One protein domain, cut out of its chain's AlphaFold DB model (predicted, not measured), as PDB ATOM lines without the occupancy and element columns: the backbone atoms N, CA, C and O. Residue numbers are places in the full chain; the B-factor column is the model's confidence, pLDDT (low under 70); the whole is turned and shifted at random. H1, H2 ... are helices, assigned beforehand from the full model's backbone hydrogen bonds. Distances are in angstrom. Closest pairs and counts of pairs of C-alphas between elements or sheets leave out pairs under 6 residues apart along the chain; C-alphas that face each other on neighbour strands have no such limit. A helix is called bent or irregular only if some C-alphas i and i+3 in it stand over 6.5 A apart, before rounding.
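This is residues 2 to 108 of the 231 residues of an uncharacterized protein of Pisolithus tinctorius Marx 270 (UniProt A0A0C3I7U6). Three helices, H1, H3 and H5, make a core in which each stands nearly at right angles to the other two; H4 folds back from the end of H3 and packs on H1, while H2 sits off to one side, touching no helix. A long stretch with no named element, residues 30 to 55, joins H2 to H3. The printed part has 107 residues, with five named helices in the order H1 to H5 and no named strand: all helix. It is compact, with a radius of gyration of the C-alphas of 13.4 A, and rounded, spanning 33 by 31 by 23 A.

Find C-alpha 56 at (231.439, 241.811, 355.882); from there H3 runs 20.8 A to residue 70. H5, residues 90 to 104, is also 20.8 A long and ends at C-alpha 104, (211.602, 234.108, 361.784). H1 is residues 6 to 14, beginning at C-alpha 6, (213.472, 226.164, 359.354); H2 is residues 23 to 29. H4, residues 74 to 82, is irregular, but only just: C-alphas 75 and 78 are 7.0 A apart.

Start at H3, a hub together with H1. It touches H5 about perpendicular, at 84 degrees, with C-alphas of Val 62 and Gly 92 closest, 3.9 A. Residues 66 to 70 of H3 touch H1, closest at Leu 11 and Ala 66, C-alphas 6.7 A apart. H3 and H4 form a helical hairpin. H2 and H5 are only just apart, 8.4 A at the closest. Every O i to N i+4 pair is within hydrogen-bond range in H1, H2, H3 and H5; in H4, 3 of 5 are.

The C-alphas of Pro 2 and Asn 41 are farthest apart, 40.2 A. The printed part has no cut. The link from H2 to H3 is long. Residues 2 to 3 have pLDDT under 70.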
ATOM      1  N   PRO A   2     209.345 216.181 361.213       49.06
ATOM      2  CA  PRO A   2     210.132 216.968 360.271       49.06
ATOM      3  C   PRO A   2     211.602 216.759 360.616       49.06
ATOM      4  O   PRO A   2     212.034 217.048 361.730       49.06
ATOM      5  N   THR A   3     212.335 216.175 359.681       62.94
ATOM      6  CA  THR A   3     213.771 215.917 359.796       62.94
ATOM      7  C   THR A   3     214.576 217.212 359.723       62.94
ATOM      8  O   THR A   3     215.683 217.272 360.250       62.94
ATOM      9  N   GLN A   4     213.987 218.268 359.154       81.19
ATOM     10  CA  GLN A   4     214.661 219.519 358.853       81.19
ATOM     11  C   GLN A   4     214.102 220.703 359.666       81.19
ATOM     12  O   GLN A   4     212.894 220.874 359.836       81.19
ATOM     13  N   SER A   5     215.004 221.541 360.186       88.88
ATOM     14  CA  SER A   5     214.662 222.801 360.872       88.88
ATOM     15  C   SER A   5     214.445 223.946 359.874       88.88
ATOM     16  O   SER A   5     215.017 223.910 358.788       88.88
ATOM     17  N   LEU A   6     213.706 225.005 360.241       91.50
ATOM     18  CA  LEU A   6     213.472 226.164 359.354       91.50
ATOM     19  C   LEU A   6     214.780 226.768 358.816       91.50
ATOM     20  O   LEU A   6     214.888 227.056 357.631       91.50
ATOM     21  N   ARG A   7     215.796 226.911 359.676       92.56
ATOM     22  CA  ARG A   7     217.127 227.408 359.282       92.56
ATOM     23  C   ARG A   7     217.817 226.516 358.249       92.56
ATOM     24  O   ARG A   7     218.538 227.035 357.411       92.56
ATOM     25  N   ALA A   8     217.612 225.203 358.317       92.25
ATOM     26  CA  ALA A   8     218.187 224.271 357.358       92.25
ATOM     27  C   ALA A   8     217.416 224.330 356.037       92.25
ATOM     28  O   ALA A   8     218.025 224.525 354.994       92.25
ATOM     29  N   ALA A   9     216.082 224.314 356.104       92.88
ATOM     30  CA  ALA A   9     215.222 224.411 354.931       92.88
ATOM     31  C   ALA A   9     215.466 225.706 354.136       92.88
ATOM     32  O   ALA A   9     215.566 225.663 352.916       92.88
ATOM     33  N   LEU A  10     215.619 226.849 354.819       94.31
ATOM     34  CA  LEU A  10     215.948 228.127 354.175       94.31
ATOM     35  C   LEU A  10     217.338 228.140 353.543       94.31
ATOM     36  O   LEU A  10     217.509 228.721 352.477       94.31
ATOM     37  N   LEU A  11     218.329 227.531 354.201       94.50
ATOM     38  CA  LEU A  11     219.689 227.495 353.674       94.50
ATOM     39  C   LEU A  11     219.765 226.610 352.430       94.50
ATOM     40  O   LEU A  11     220.336 227.035 351.435       94.50
ATOM     41  N   THR A  12     219.157 225.420 352.462       92.75
ATOM     42  CA  THR A  12     219.092 224.522 351.300       92.75
ATOM     43  C   THR A  12     218.347 225.175 350.140       92.75
ATOM     44  O   THR A  12     218.846 225.139 349.022       92.75
ATOM     45  N   LEU A  13     217.219 225.848 350.406       92.88
ATOM     46  CA  LEU A  13     216.488 226.601 349.381       92.88
ATOM     47  C   LEU A  13     217.369 227.687 348.729       92.88
ATOM     48  O   LEU A  13     217.273 227.899 347.523       92.88
ATOM     49  N   GLY A  14     218.280 228.279 349.515       91.75
ATOM     50  CA  GLY A  14     219.350 229.189 349.082       91.75
ATOM     51  C   GLY A  14     220.162 228.701 347.886       91.75
ATOM     52  O   GLY A  14     220.465 229.490 346.996       91.75
ATOM     53  N   GLY A  15     220.479 227.404 347.844       88.25
ATOM     54  CA  GLY A  15     221.294 226.808 346.782       88.25
ATOM     55  C   GLY A  15     220.615 226.824 345.410       88.25
ATOM     56  O   GLY A  15     221.297 226.809 344.392       88.25
ATOM     57  N   GLU A  16     219.286 226.940 345.381       86.19
ATOM     58  CA  GLU A  16     218.479 227.052 344.159       86.19
ATOM     59  C   GLU A  16     218.244 228.513 343.732       86.19
ATOM     60  O   GLU A  16     217.388 228.797 342.893       86.19
ATOM     61  N   GLY A  17     218.942 229.473 344.352       85.12
ATOM     62  CA  GLY A  17     218.746 230.909 344.115       85.12
ATOM     63  C   GLY A  17     217.448 231.472 344.711       85.12
ATOM     64  O   GLY A  17     217.075 232.615 344.435       85.12
ATOM     65  N   LEU A  18     216.757 230.685 345.538       91.50
ATOM     66  CA  LEU A  18     215.552 231.059 346.273       91.50
ATOM     67  C   LEU A  18     215.877 231.207 347.771       91.50
ATOM     68  O   LEU A  18     216.848 230.655 348.258       91.50
ATOM     69  N   PRO A  19     215.079 231.912 348.574       93.62
ATOM     70  CA  PRO A  19     213.975 232.780 348.186       93.62
ATOM     71  C   PRO A  19     214.397 234.254 348.036       93.62
ATOM     72  O   PRO A  19     213.560 235.123 347.824       93.62
ATOM     73  N   TRP A  20     215.688 234.557 348.181       93.50
ATOM     74  CA  TRP A  20     216.191 235.915 348.414       93.50
ATOM     75  C   TRP A  20     216.024 236.882 347.243       93.50
ATOM     76  O   TRP A  20     215.995 238.089 347.457       93.50
ATOM     77  N   SER A  21     215.891 236.365 346.023       91.19
ATOM     78  CA  SER A  21     215.640 237.139 344.803       91.19
ATOM     79  C   SER A  21     214.150 237.378 344.524       91.19
ATOM     80  O   SER A  21     213.814 238.157 343.636       91.19
ATOM     81  N   VAL A  22     213.248 236.727 345.266       93.88
ATOM     82  CA  VAL A  22     211.818 236.704 344.944       93.88
ATOM     83  C   VAL A  22     211.087 237.883 345.573       93.88
ATOM     84  O   VAL A  22     211.080 238.037 346.794       93.88
ATOM     85  N   ALA A  23     210.391 238.678 344.759       93.69
ATOM     86  CA  ALA A  23     209.739 239.909 345.209       93.69
ATOM     87  C   ALA A  23     208.724 239.686 346.346       93.69
ATOM     88  O   ALA A  23     208.711 240.446 347.315       93.69
ATOM     89  N   SER A  24     207.909 238.625 346.283       93.44
ATOM     90  CA  SER A  24     206.955 238.292 347.355       93.44
ATOM     91  C   SER A  24     207.661 237.964 348.671       93.44
ATOM     92  O   SER A  24     207.227 238.403 349.738       93.44
ATOM     93  N   TRP A  25     208.790 237.256 348.605       95.12
ATOM     94  CA  TRP A  25     209.602 236.944 349.776       95.12
ATOM     95  C   TRP A  25     210.272 238.189 350.355       95.12
ATOM     96  O   TRP A  25     210.277 238.390 351.572       95.12
ATOM     97  N   GLN A  26     210.817 239.054 349.501       94.69
ATOM     98  CA  GLN A  26     211.425 240.314 349.923       94.69
ATOM     99  C   GLN A  26     210.387 241.244 350.560       94.69
ATOM    100  O   GLN A  26     210.659 241.830 351.605       94.69
ATOM    101  N   ALA A  27     209.177 241.329 350.001       93.25
ATOM    102  CA  ALA A  27     208.074 242.096 350.580       93.25
ATOM    103  C   ALA A  27     207.661 241.553 351.958       93.25
ATOM    104  O   ALA A  27     207.433 242.324 352.892       93.25
ATOM    105  N   LEU A  28     207.622 240.225 352.101       93.06
ATOM    106  CA  LEU A  28     207.283 239.549 353.352       93.06
ATOM    107  C   LEU A  28     208.352 239.754 354.437       93.06
ATOM    108  O   LEU A  28     208.037 240.042 355.592       93.06
ATOM    109  N   THR A  29     209.624 239.592 354.076       92.69
ATOM    110  CA  THR A  29     210.743 239.578 355.033       92.69
ATOM    111  C   THR A  29     211.408 240.935 355.227       92.69
ATOM    112  O   THR A  29     212.117 241.124 356.219       92.69
ATOM    113  N   ARG A  30     211.173 241.876 354.306       92.69
ATOM    114  CA  ARG A  30     211.861 243.172 354.177       92.69
ATOM    115  C   ARG A  30     213.375 243.035 354.000       92.69
ATOM    116  O   ARG A  30     214.133 243.891 354.448       92.69
ATOM    117  N   ILE A  31     213.815 241.941 353.383       92.38
ATOM    118  CA  ILE A  31     215.223 241.666 353.087       92.38
ATOM    119  C   ILE A  31     215.385 241.733 351.566       92.38
ATOM    120  O   ILE A  31     214.863 240.847 350.899       92.38
ATOM    121  N   PRO A  32     216.068 242.752 351.009       91.19
ATOM    122  CA  PRO A  32     216.095 242.996 349.559       91.19
ATOM    123  C   PRO A  32     216.958 242.035 348.728       91.19
ATOM    124  O   PRO A  32     217.049 242.198 347.515       91.19
ATOM    125  N   GLY A  33     217.637 241.072 349.348       92.88
ATOM    126  CA  GLY A  33     218.559 240.182 348.653       92.88
ATOM    127  C   GLY A  33     219.148 239.115 349.564       92.88
ATOM    128  O   GLY A  33     218.620 238.837 350.644       92.88
ATOM    129  N   GLU A  34     220.237 238.485 349.122       93.81
ATOM    130  CA  GLU A  34     220.866 237.404 349.879       93.81
ATOM    131  C   GLU A  34     221.450 237.925 351.203       93.81
ATOM    132  O   GLU A  34     222.220 238.885 351.202       93.81
ATOM    133  N   PRO A  35     221.163 237.291 352.352       93.38
ATOM    134  CA  PRO A  35     221.621 237.778 353.653       93.38
ATOM    135  C   PRO A  35     223.140 237.946 353.761       93.38
ATOM    136  O   PRO A  35     223.619 238.763 354.538       93.38
ATOM    137  N   TRP A  36     223.896 237.162 352.992       94.00
ATOM    138  CA  TRP A  36     225.356 237.160 352.967       94.00
ATOM    139  C   TRP A  36     225.961 238.039 351.855       94.00
ATOM    140  O   TRP A  36     227.159 237.937 351.593       94.00
ATOM    141  N   SER A  37     225.174 238.884 351.177       93.38
ATOM    142  CA  SER A  37     225.712 239.848 350.209       93.38
ATOM    143  C   SER A  37     226.549 240.935 350.893       93.38
ATOM    144  O   SER A  37     226.181 241.483 351.937       93.38
ATOM    145  N   THR A  38     227.662 241.288 350.258       92.56
ATOM    146  CA  THR A  38     228.608 242.320 350.697       92.56
ATOM    147  C   THR A  38     228.871 243.299 349.555       92.56
ATOM    148  O   THR A  38     228.594 242.997 348.395       92.56
ATOM    149  N   VAL A  39     229.359 244.497 349.885       89.88
ATOM    150  CA  VAL A  39     229.842 245.449 348.877       89.88
ATOM    151  C   VAL A  39     231.227 245.000 348.414       89.88
ATOM    152  O   VAL A  39     232.055 244.599 349.236       89.88
ATOM    153  N   ASP A  40     231.483 245.078 347.109       86.12
ATOM    154  CA  ASP A  40     232.771 244.699 346.531       86.12
ATOM    155  C   ASP A  40     233.924 245.467 347.194       86.12
ATOM    156  O   ASP A  40     233.897 246.693 347.307       86.12
ATOM    157  N   ASN A  41     234.953 244.731 347.624       86.12
ATOM    158  CA  ASN A  41     236.136 245.255 348.319       86.12
ATOM    159  C   ASN A  41     235.848 245.999 349.640       86.12
ATOM    160  O   ASN A  41     236.683 246.784 350.097       86.12
ATOM    161  N   ALA A  42     234.697 245.763 350.280       89.25
ATOM    162  CA  ALA A  42     234.423 246.318 351.601       89.25
ATOM    163  C   ALA A  42     235.383 245.748 352.665       89.25
ATOM    164  O   ALA A  42     235.621 244.538 352.683       89.25
ATOM    165  N   PRO A  43     235.887 246.579 353.597       93.06
ATOM    166  CA  PRO A  43     236.632 246.098 354.756       93.06
ATOM    167  C   PRO A  43     235.827 245.094 355.590       93.06
ATOM    168  O   PRO A  43     234.607 245.232 355.718       93.06
ATOM    169  N   ASP A  44     236.525 244.146 356.218       93.56
ATOM    170  CA  ASP A  44     235.948 243.047 357.009       93.56
ATOM    171  C   ASP A  44     235.006 243.504 358.132       93.56
ATOM    172  O   ASP A  44     234.014 242.825 358.413       93.56
ATOM    173  N   ASP A  45     235.290 244.655 358.739       93.19
ATOM    174  CA  ASP A  45     234.518 245.221 359.851       93.19
ATOM    175  C   ASP A  45     233.356 246.120 359.395       93.19
ATOM    176  O   ASP A  45     232.575 246.599 360.217       93.19
ATOM    177  N   SER A  46     233.210 246.346 358.086       92.56
ATOM    178  CA  SER A  46     232.101 247.141 357.547       92.56
ATOM    179  C   SER A  46     230.775 246.396 357.705       92.56
ATOM    180  O   SER A  46     230.770 245.167 357.643       92.56
ATOM    181  N   PRO A  47     229.635 247.088 357.864       92.94
ATOM    182  CA  PRO A  47     228.324 246.443 357.854       92.94
ATOM    183  C   PRO A  47     228.061 245.688 356.542       92.94
ATOM    184  O   PRO A  47     228.418 246.163 355.462       92.94
ATOM    185  N   SER A  48     227.403 244.530 356.628       93.12
ATOM    186  CA  SER A  48     226.944 243.789 355.448       93.12
ATOM    187  C   SER A  48     225.776 244.500 354.755       93.12
ATOM    188  O   SER A  48     225.093 245.332 355.356       93.12
ATOM    189  N   LEU A  49     225.526 244.155 353.488       92.56
ATOM    190  CA  LEU A  49     224.631 244.928 352.623       92.56
ATOM    191  C   LEU A  49     223.161 244.875 353.068       92.56
ATOM    192  O   LEU A  49     222.490 245.903 353.113       92.56
ATOM    193  N   TYR A  50     222.656 243.684 353.406       93.12
ATOM    194  CA  TYR A  50     221.232 243.473 353.717       93.12
ATOM    195  C   TYR A  50     220.964 243.042 355.163       93.12
ATOM    196  O   TYR A  50     219.811 243.039 355.608       93.12
ATOM    197  N   VAL A  51     222.011 242.708 355.924       92.81
ATOM    198  CA  VAL A  51     221.924 242.377 357.352       92.81
ATOM    199  C   VAL A  51     222.873 243.298 358.123       92.81
ATOM    200  O   VAL A  51     224.014 242.922 358.390       92.81
ATOM    201  N   PRO A  52     222.437 244.515 358.495       87.62
ATOM    202  CA  PRO A  52     223.315 245.509 359.122       87.62
ATOM    203  C   PRO A  52     223.933 245.052 360.448       87.62
ATOM    204  O   PRO A  52     224.930 245.609 360.891       87.62
ATOM    205  N   GLU A  53     223.346 244.042 361.099       91.25
ATOM    206  CA  GLU A  53     223.896 243.447 362.323       91.25
ATOM    207  C   GLU A  53     225.104 242.533 362.077       91.25
ATOM    208  O   GLU A  53     225.753 242.101 363.030       91.25
ATOM    209  N   TRP A  54     225.386 242.193 360.822       95.81
ATOM    210  CA  TRP A  54     226.572 241.451 360.421       95.81
ATOM    211  C   TRP A  54     227.626 242.394 359.872       95.81
ATOM    212  O   TRP A  54     227.308 243.360 359.181       95.81
ATOM    213  N   THR A  55     228.890 242.057 360.115       96.25
ATOM    214  CA  THR A  55     230.002 242.638 359.366       96.25
ATOM    215  C   THR A  55     230.219 241.879 358.053       96.25
ATOM    216  O   THR A  55     229.746 240.747 357.898       96.25
ATOM    217  N   THR A  56     230.973 242.460 357.119       95.56
ATOM    218  CA  THR A  56     231.439 241.811 355.882       95.56
ATOM    219  C   THR A  56     232.083 240.460 356.182       95.56
ATOM    220  O   THR A  56     231.765 239.464 355.533       95.56
ATOM    221  N   ARG A  57     232.915 240.384 357.228       96.06
ATOM    222  CA  ARG A  57     233.532 239.133 357.681       96.06
ATOM    223  C   ARG A  57     232.497 238.072 358.049       96.06
ATOM    224  O   ARG A  57     232.622 236.928 357.617       96.06
ATOM    225  N   VAL A  58     231.475 238.432 358.829       96.88
ATOM    226  CA  VAL A  58     230.414 237.491 359.233       96.88
ATOM    227  C   VAL A  58     229.603 237.037 358.020       96.88
ATOM    228  O   VAL A  58     229.354 235.843 357.868       96.88
ATOM    229  N   ALA A  59     229.241 237.957 357.126       96.75
ATOM    230  CA  ALA A  59     228.536 237.627 355.889       96.75
ATOM    231  C   ALA A  59     229.344 236.650 355.016       96.75
ATOM    232  O   ALA A  59     228.811 235.631 354.579       96.75
ATOM    233  N   ASN A  60     230.651 236.881 354.855       96.00
ATOM    234  CA  ASN A  60     231.550 235.981 354.129       96.00
ATOM    235  C   ASN A  60     231.657 234.597 354.792       96.00
ATOM    236  O   ASN A  60     231.642 233.581 354.097       96.00
ATOM    237  N   GLN A  61     231.704 234.526 356.125       96.69
ATOM    238  CA  GLN A  61     231.682 233.252 356.859       96.69
ATOM    239  C   GLN A  61     230.370 232.488 356.647       96.69
ATOM    240  O   GLN A  61     230.390 231.273 356.447       96.69
ATOM    241  N   VAL A  62     229.228 233.183 356.658       97.19
ATOM    242  CA  VAL A  62     227.919 232.582 356.350       97.19
ATOM    243  C   VAL A  62     227.887 232.086 354.905       97.19
ATOM    244  O   VAL A  62     227.441 230.965 354.673       97.19
ATOM    245  N   ARG A  63     228.404 232.868 353.948       96.12
ATOM    246  CA  ARG A  63     228.497 232.474 352.534       96.12
ATOM    247  C   ARG A  63     229.365 231.234 352.340       96.12
ATOM    248  O   ARG A  63     228.963 230.328 351.616       96.12
ATOM    249  N   SER A  64     230.526 231.174 352.996       96.19
ATOM    250  CA  SER A  64     231.420 230.009 352.963       96.19
ATOM    251  C   SER A  64     230.701 228.763 353.475       96.19
ATOM    252  O   SER A  64     230.607 227.770 352.760       96.19
ATOM    253  N   PHE A  65     230.089 228.856 354.658       96.62
ATOM    254  CA  PHE A  65     229.304 227.768 355.239       96.62
ATOM    255  C   PHE A  65     228.150 227.318 354.324       96.62
ATOM    256  O   PHE A  65     227.951 226.121 354.123       96.62
ATOM    257  N   ALA A  66     227.400 228.261 353.744       96.00
ATOM    258  CA  ALA A  66     226.316 227.960 352.810       96.00
ATOM    259  C   ALA A  66     226.832 227.219 351.567       96.00
ATOM    260  O   ALA A  66     226.293 226.177 351.200       96.00
ATOM    261  N   THR A  67     227.936 227.695 350.986       95.62
ATOM    262  CA  THR A  67     228.589 227.071 349.826       95.62
ATOM    263  C   THR A  67     229.042 225.645 350.137       95.62
ATOM    264  O   THR A  67     228.788 224.735 349.346       95.62
ATOM    265  N   THR A  68     229.642 225.422 351.312       95.44
ATOM    266  CA  THR A  68     230.006 224.083 351.793       95.44
ATOM    267  C   THR A  68     228.784 223.166 351.848       95.44
ATOM    268  O   THR A  68     228.834 222.048 351.341       95.44
ATOM    269  N   VAL A  69     227.669 223.636 352.417       94.62
ATOM    270  CA  VAL A  69     226.415 222.870 352.513       94.62
ATOM    271  C   VAL A  69     225.859 222.529 351.130       94.62
ATOM    272  O   VAL A  69     225.452 221.391 350.905       94.62
ATOM    273  N   TRP A  70     225.849 223.477 350.197       94.50
ATOM    274  CA  TRP A  70     225.323 223.249 348.847       94.50
ATOM    275  C   TRP A  70     226.182 222.282 348.031       94.50
ATOM    276  O   TRP A  70     225.651 221.561 347.192       94.50
ATOM    277  N   GLY A  71     227.483 222.202 348.318       93.62
ATOM    278  CA  GLY A  71     228.378 221.200 347.736       93.62
ATOM    279  C   GLY A  71     228.203 219.781 348.296       93.62
ATOM    280  O   GLY A  71     228.773 218.836 347.750       93.62
ATOM    281  N   MET A  72     227.438 219.598 349.377       92.69
ATOM    282  CA  MET A  72     227.198 218.287 349.989       92.69
ATOM    283  C   MET A  72     225.989 217.574 349.388       92.69
ATOM    284  O   MET A  72     224.998 218.190 348.995       92.69
ATOM    285  N   ALA A  73     226.014 216.239 349.434       90.19
ATOM    286  CA  ALA A  73     224.844 215.422 349.133       90.19
ATOM    287  C   ALA A  73     223.656 215.793 350.043       90.19
ATOM    288  O   ALA A  73     223.827 215.938 351.255       90.19
ATOM    289  N   SER A  74     222.444 215.865 349.478       84.44
ATOM    290  CA  SER A  74     221.218 216.301 350.181       84.44
ATOM    291  C   SER A  74     220.986 215.575 351.518       84.44
ATOM    292  O   SER A  74     220.598 216.195 352.506       84.44
ATOM    293  N   ALA A  75     221.307 214.277 351.590       84.81
ATOM    294  CA  ALA A  75     221.170 213.470 352.806       84.81
ATOM    295  C   ALA A  75     222.112 213.886 353.957       84.81
ATOM    296  O   ALA A  75     221.814 213.612 355.118       84.81
ATOM    297  N   ALA A  76     223.239 214.539 353.657       88.44
ATOM    298  CA  ALA A  76     224.229 214.980 354.642       88.44
ATOM    299  C   ALA A  76     224.022 216.435 355.104       88.44
ATOM    300  O   ALA A  76     224.515 216.814 356.168       88.44
ATOM    301  N   GLN A  77     223.281 217.240 354.334       90.00
ATOM    302  CA  GLN A  77     223.113 218.674 354.585       90.00
ATOM    303  C   GLN A  77     222.491 218.952 355.957       90.00
ATOM    304  O   GLN A  77     223.035 219.731 356.737       90.00
ATOM    305  N   ASP A  78     221.394 218.275 356.301       85.50
ATOM    306  CA  ASP A  78     220.671 218.533 357.552       85.50
ATOM    307  C   ASP A  78     221.521 218.244 358.792       85.50
ATOM    308  O   ASP A  78     221.553 219.046 359.733       85.50
ATOM    309  N   ALA A  79     222.254 217.126 358.774       87.06
ATOM    310  CA  ALA A  79     223.169 216.758 359.847       87.06
ATOM    311  C   ALA A  79     224.300 217.786 359.982       87.06
ATOM    312  O   ALA A  79     224.622 218.208 361.094       87.06
ATOM    313  N   TYR A  80     224.852 218.245 358.858       90.81
ATOM    314  CA  TYR A  80     225.923 219.236 358.847       90.81
ATOM    315  C   TYR A  80     225.463 220.611 359.352       90.81
ATOM    316  O   TYR A  80     226.146 221.241 360.157       90.81
ATOM    317  N   ILE A  81     224.266 221.059 358.965       91.12
ATOM    318  CA  ILE A  81     223.684 222.329 359.431       91.12
ATOM    319  C   ILE A  81     223.360 222.279 360.933       91.12
ATOM    320  O   ILE A  81     223.437 223.294 361.628       91.12
ATOM    321  N   ALA A  82     222.977 221.111 361.455       87.50
ATOM    322  CA  ALA A  82     222.650 220.927 362.868       87.50
ATOM    323  C   ALA A  82     223.876 220.715 363.775       87.50
ATOM    324  O   ALA A  82     223.745 220.836 364.999       87.50
ATOM    325  N   LYS A  83     225.039 220.412 363.190       88.69
ATOM    326  CA  LYS A  83     226.293 220.087 363.879       88.69
ATOM    327  C   LYS A  83     226.735 221.207 364.830       88.69
ATOM    328  O   LYS A  83     226.617 222.393 364.512       88.69
ATOM    329  N   ARG A  84     227.271 220.842 366.001       84.69
ATOM    330  CA  ARG A  84     227.680 221.784 367.068       84.69
ATOM    331  C   ARG A  84     229.193 221.861 367.299       84.69
ATOM    332  O   ARG A  84     229.622 222.446 368.286       84.69
ATOM    333  N   ASP A  85     229.982 221.293 366.398       86.94
ATOM    334  CA  ASP A  85     231.433 221.237 366.560       86.94
ATOM    335  C   ASP A  85     232.089 222.574 366.195       86.94
ATOM    336  O   ASP A  85     231.611 223.290 365.311       86.94
ATOM    337  N   ALA A  86     233.214 222.870 366.849       87.00
ATOM    338  CA  ALA A  86     234.070 224.019 366.568       87.00
ATOM    339  C   ALA A  86     234.952 223.761 365.330       87.00
ATOM    340  O   ALA A  86     236.170 223.627 365.431       87.00
ATOM    341  N   ASP A  87     234.318 223.631 364.165       91.06
ATOM    342  CA  ASP A  87     234.987 223.527 362.865       91.06
ATOM    343  C   ASP A  87     235.095 224.894 362.162       91.06
ATOM    344  O   ASP A  87     234.616 225.914 362.666       91.06
ATOM    345  N   ASN A  88     235.738 224.920 360.989       90.56
ATOM    346  CA  ASN A  88     235.959 226.146 360.208       90.56
ATOM    347  C   ASN A  88     234.655 226.880 359.844       90.56
ATOM    348  O   ASN A  88     234.667 228.098 359.680       90.56
ATOM    349  N   ASP A  89     233.532 226.162 359.782       93.50
ATOM    350  CA  ASP A  89     232.220 226.712 359.436       93.50
ATOM    351  C   ASP A  89     231.362 227.050 360.669       93.50
ATOM    352  O   ASP A  89     230.258 227.586 360.537       93.50
ATOM    353  N   SER A  90     231.852 226.784 361.885       93.50
ATOM    354  CA  SER A  90     231.105 226.992 363.134       93.50
ATOM    355  C   SER A  90     230.634 228.438 363.327       93.50
ATOM    356  O   SER A  90     229.497 228.662 363.757       93.50
ATOM    357  N   ALA A  91     231.459 229.422 362.954       94.44
ATOM    358  CA  ALA A  91     231.116 230.841 363.029       94.44
ATOM    359  C   ALA A  91     229.961 231.200 362.077       94.44
ATOM    360  O   ALA A  91     228.950 231.753 362.516       94.44
ATOM    361  N   GLY A  92     230.064 230.806 360.801       95.38
ATOM    362  CA  GLY A  92     229.017 231.022 359.797       95.38
ATOM    363  C   GLY A  92     227.715 230.299 360.150       95.38
ATOM    364  O   GLY A  92     226.637 230.895 360.123       95.38
ATOM    365  N   ARG A  93     227.809 229.041 360.596       95.62
ATOM    366  CA  ARG A  93     226.665 228.238 361.061       95.62
ATOM    367  C   ARG A  93     225.943 228.894 362.236       95.62
ATOM    368  O   ARG A  93     224.711 228.938 362.261       95.62
ATOM    369  N   THR A  94     226.695 229.419 363.202       95.12
ATOM    370  CA  THR A  94     226.140 230.088 364.388       95.12
ATOM    371  C   THR A  94     225.476 231.411 364.018       95.12
ATOM    372  O   THR A  94     224.334 231.647 364.420       95.12
ATOM    373  N   ALA A  95     226.139 232.237 363.205       96.25
ATOM    374  CA  ALA A  95     225.588 233.501 362.724       96.25
ATOM    375  C   ALA A  95     224.285 233.288 361.939       96.25
ATOM    376  O   ALA A  95     223.281 233.950 362.216       96.25
ATOM    377  N   TRP A  96     224.260 232.301 361.037       96.44
ATOM    378  CA  TRP A  96     223.067 231.915 360.284       96.44
ATOM    379  C   TRP A  96     221.913 231.483 361.195       96.44
ATOM    380  O   TRP A  96     220.790 231.983 361.089       96.44
ATOM    381  N   ALA A  97     222.187 230.574 362.135       94.69
ATOM    382  CA  ALA A  97     221.181 230.093 363.073       94.69
ATOM    383  C   ALA A  97     220.603 231.228 363.933       94.69
ATOM    384  O   ALA A  97     219.386 231.270 364.143       94.69
ATOM    385  N   ALA A  98     221.450 232.143 364.409       94.69
ATOM    386  CA  ALA A  98     221.035 233.301 365.196       94.69
ATOM    387  C   ALA A  98     220.155 234.257 364.380       94.69
ATOM    388  O   ALA A  98     219.095 234.670 364.851       94.69
ATOM    389  N   PHE A  99     220.545 234.547 363.138       95.62
ATOM    390  CA  PHE A  99     219.783 235.398 362.226       95.62
ATOM    391  C   PHE A  99     218.378 234.854 361.952       95.62
ATOM    392  O   PHE A  99     217.392 235.562 362.177       95.62
ATOM    393  N   VAL A 100     218.264 233.581 361.551       94.88
ATOM    394  CA  VAL A 100     216.954 232.960 361.289       94.88
ATOM    395  C   VAL A 100     216.107 232.926 362.560       94.88
ATOM    396  O   VAL A 100     214.921 233.244 362.521       94.88
ATOM    397  N   SER A 101     216.697 232.589 363.709       92.31
ATOM    398  CA  SER A 101     215.955 232.524 364.977       92.31
ATOM    399  C   SER A 101     215.418 233.894 365.393       92.31
ATOM    400  O   SER A 101     214.252 234.000 365.762       92.31
ATOM    401  N   LYS A 102     216.230 234.952 365.266       92.69
ATOM    402  CA  LYS A 102     215.849 236.331 365.607       92.69
ATOM    403  C   LYS A 102     214.735 236.865 364.701       92.69
ATOM    404  O   LYS A 102     213.846 237.563 365.181       92.69
ATOM    405  N   ARG A 103     214.781 236.556 363.401       92.06
ATOM    406  CA  ARG A 103     213.880 237.163 362.405       92.06
ATOM    407  C   ARG A 103     212.660 236.321 362.038       92.06
ATOM    408  O   ARG A 103     211.645 236.888 361.647       92.06
ATOM    409  N   SER A 104     212.698 235.000 362.209       91.12
ATOM    410  CA  SER A 104     211.602 234.108 361.784       91.12
ATOM    411  C   SER A 104     210.237 234.444 362.392       91.12
ATOM    412  O   SER A 104     209.220 234.295 361.717       91.12
ATOM    413  N   GLY A 105     210.198 234.954 363.627       88.94
ATOM    414  CA  GLY A 105     208.959 235.427 364.255       88.94
ATOM    415  C   GLY A 105     208.374 236.693 363.615       88.94
ATOM    416  O   GLY A 105     207.174 236.923 363.716       88.94
ATOM    417  N   GLN A 106     209.197 237.491 362.932       91.44
ATOM    418  CA  GLN A 106     208.817 238.775 362.331       91.44
ATOM    419  C   GLN A 106     208.372 238.639 360.871       91.44
ATOM    420  O   GLN A 106     207.647 239.490 360.371       91.44
ATOM    421  N   TRP A 107     208.766 237.563 360.188       92.94
ATOM    422  CA  TRP A 107     208.467 237.346 358.769       92.94
ATOM    423  C   TRP A 107     207.010 236.985 358.470       92.94
ATOM    424  O   TRP A 107     206.680 236.733 357.324       92.94
ATOM    425  N   GLY A 108     206.130 236.865 359.469       90.44
ATOM    426  CA  GLY A 108     204.715 236.559 359.225       90.44
ATOM    427  C   GLY A 108     204.437 235.197 358.561       90.44
ATOM    428  O   GLY A 108     203.289 234.916 358.239       90.44
TER     429      GLY A 108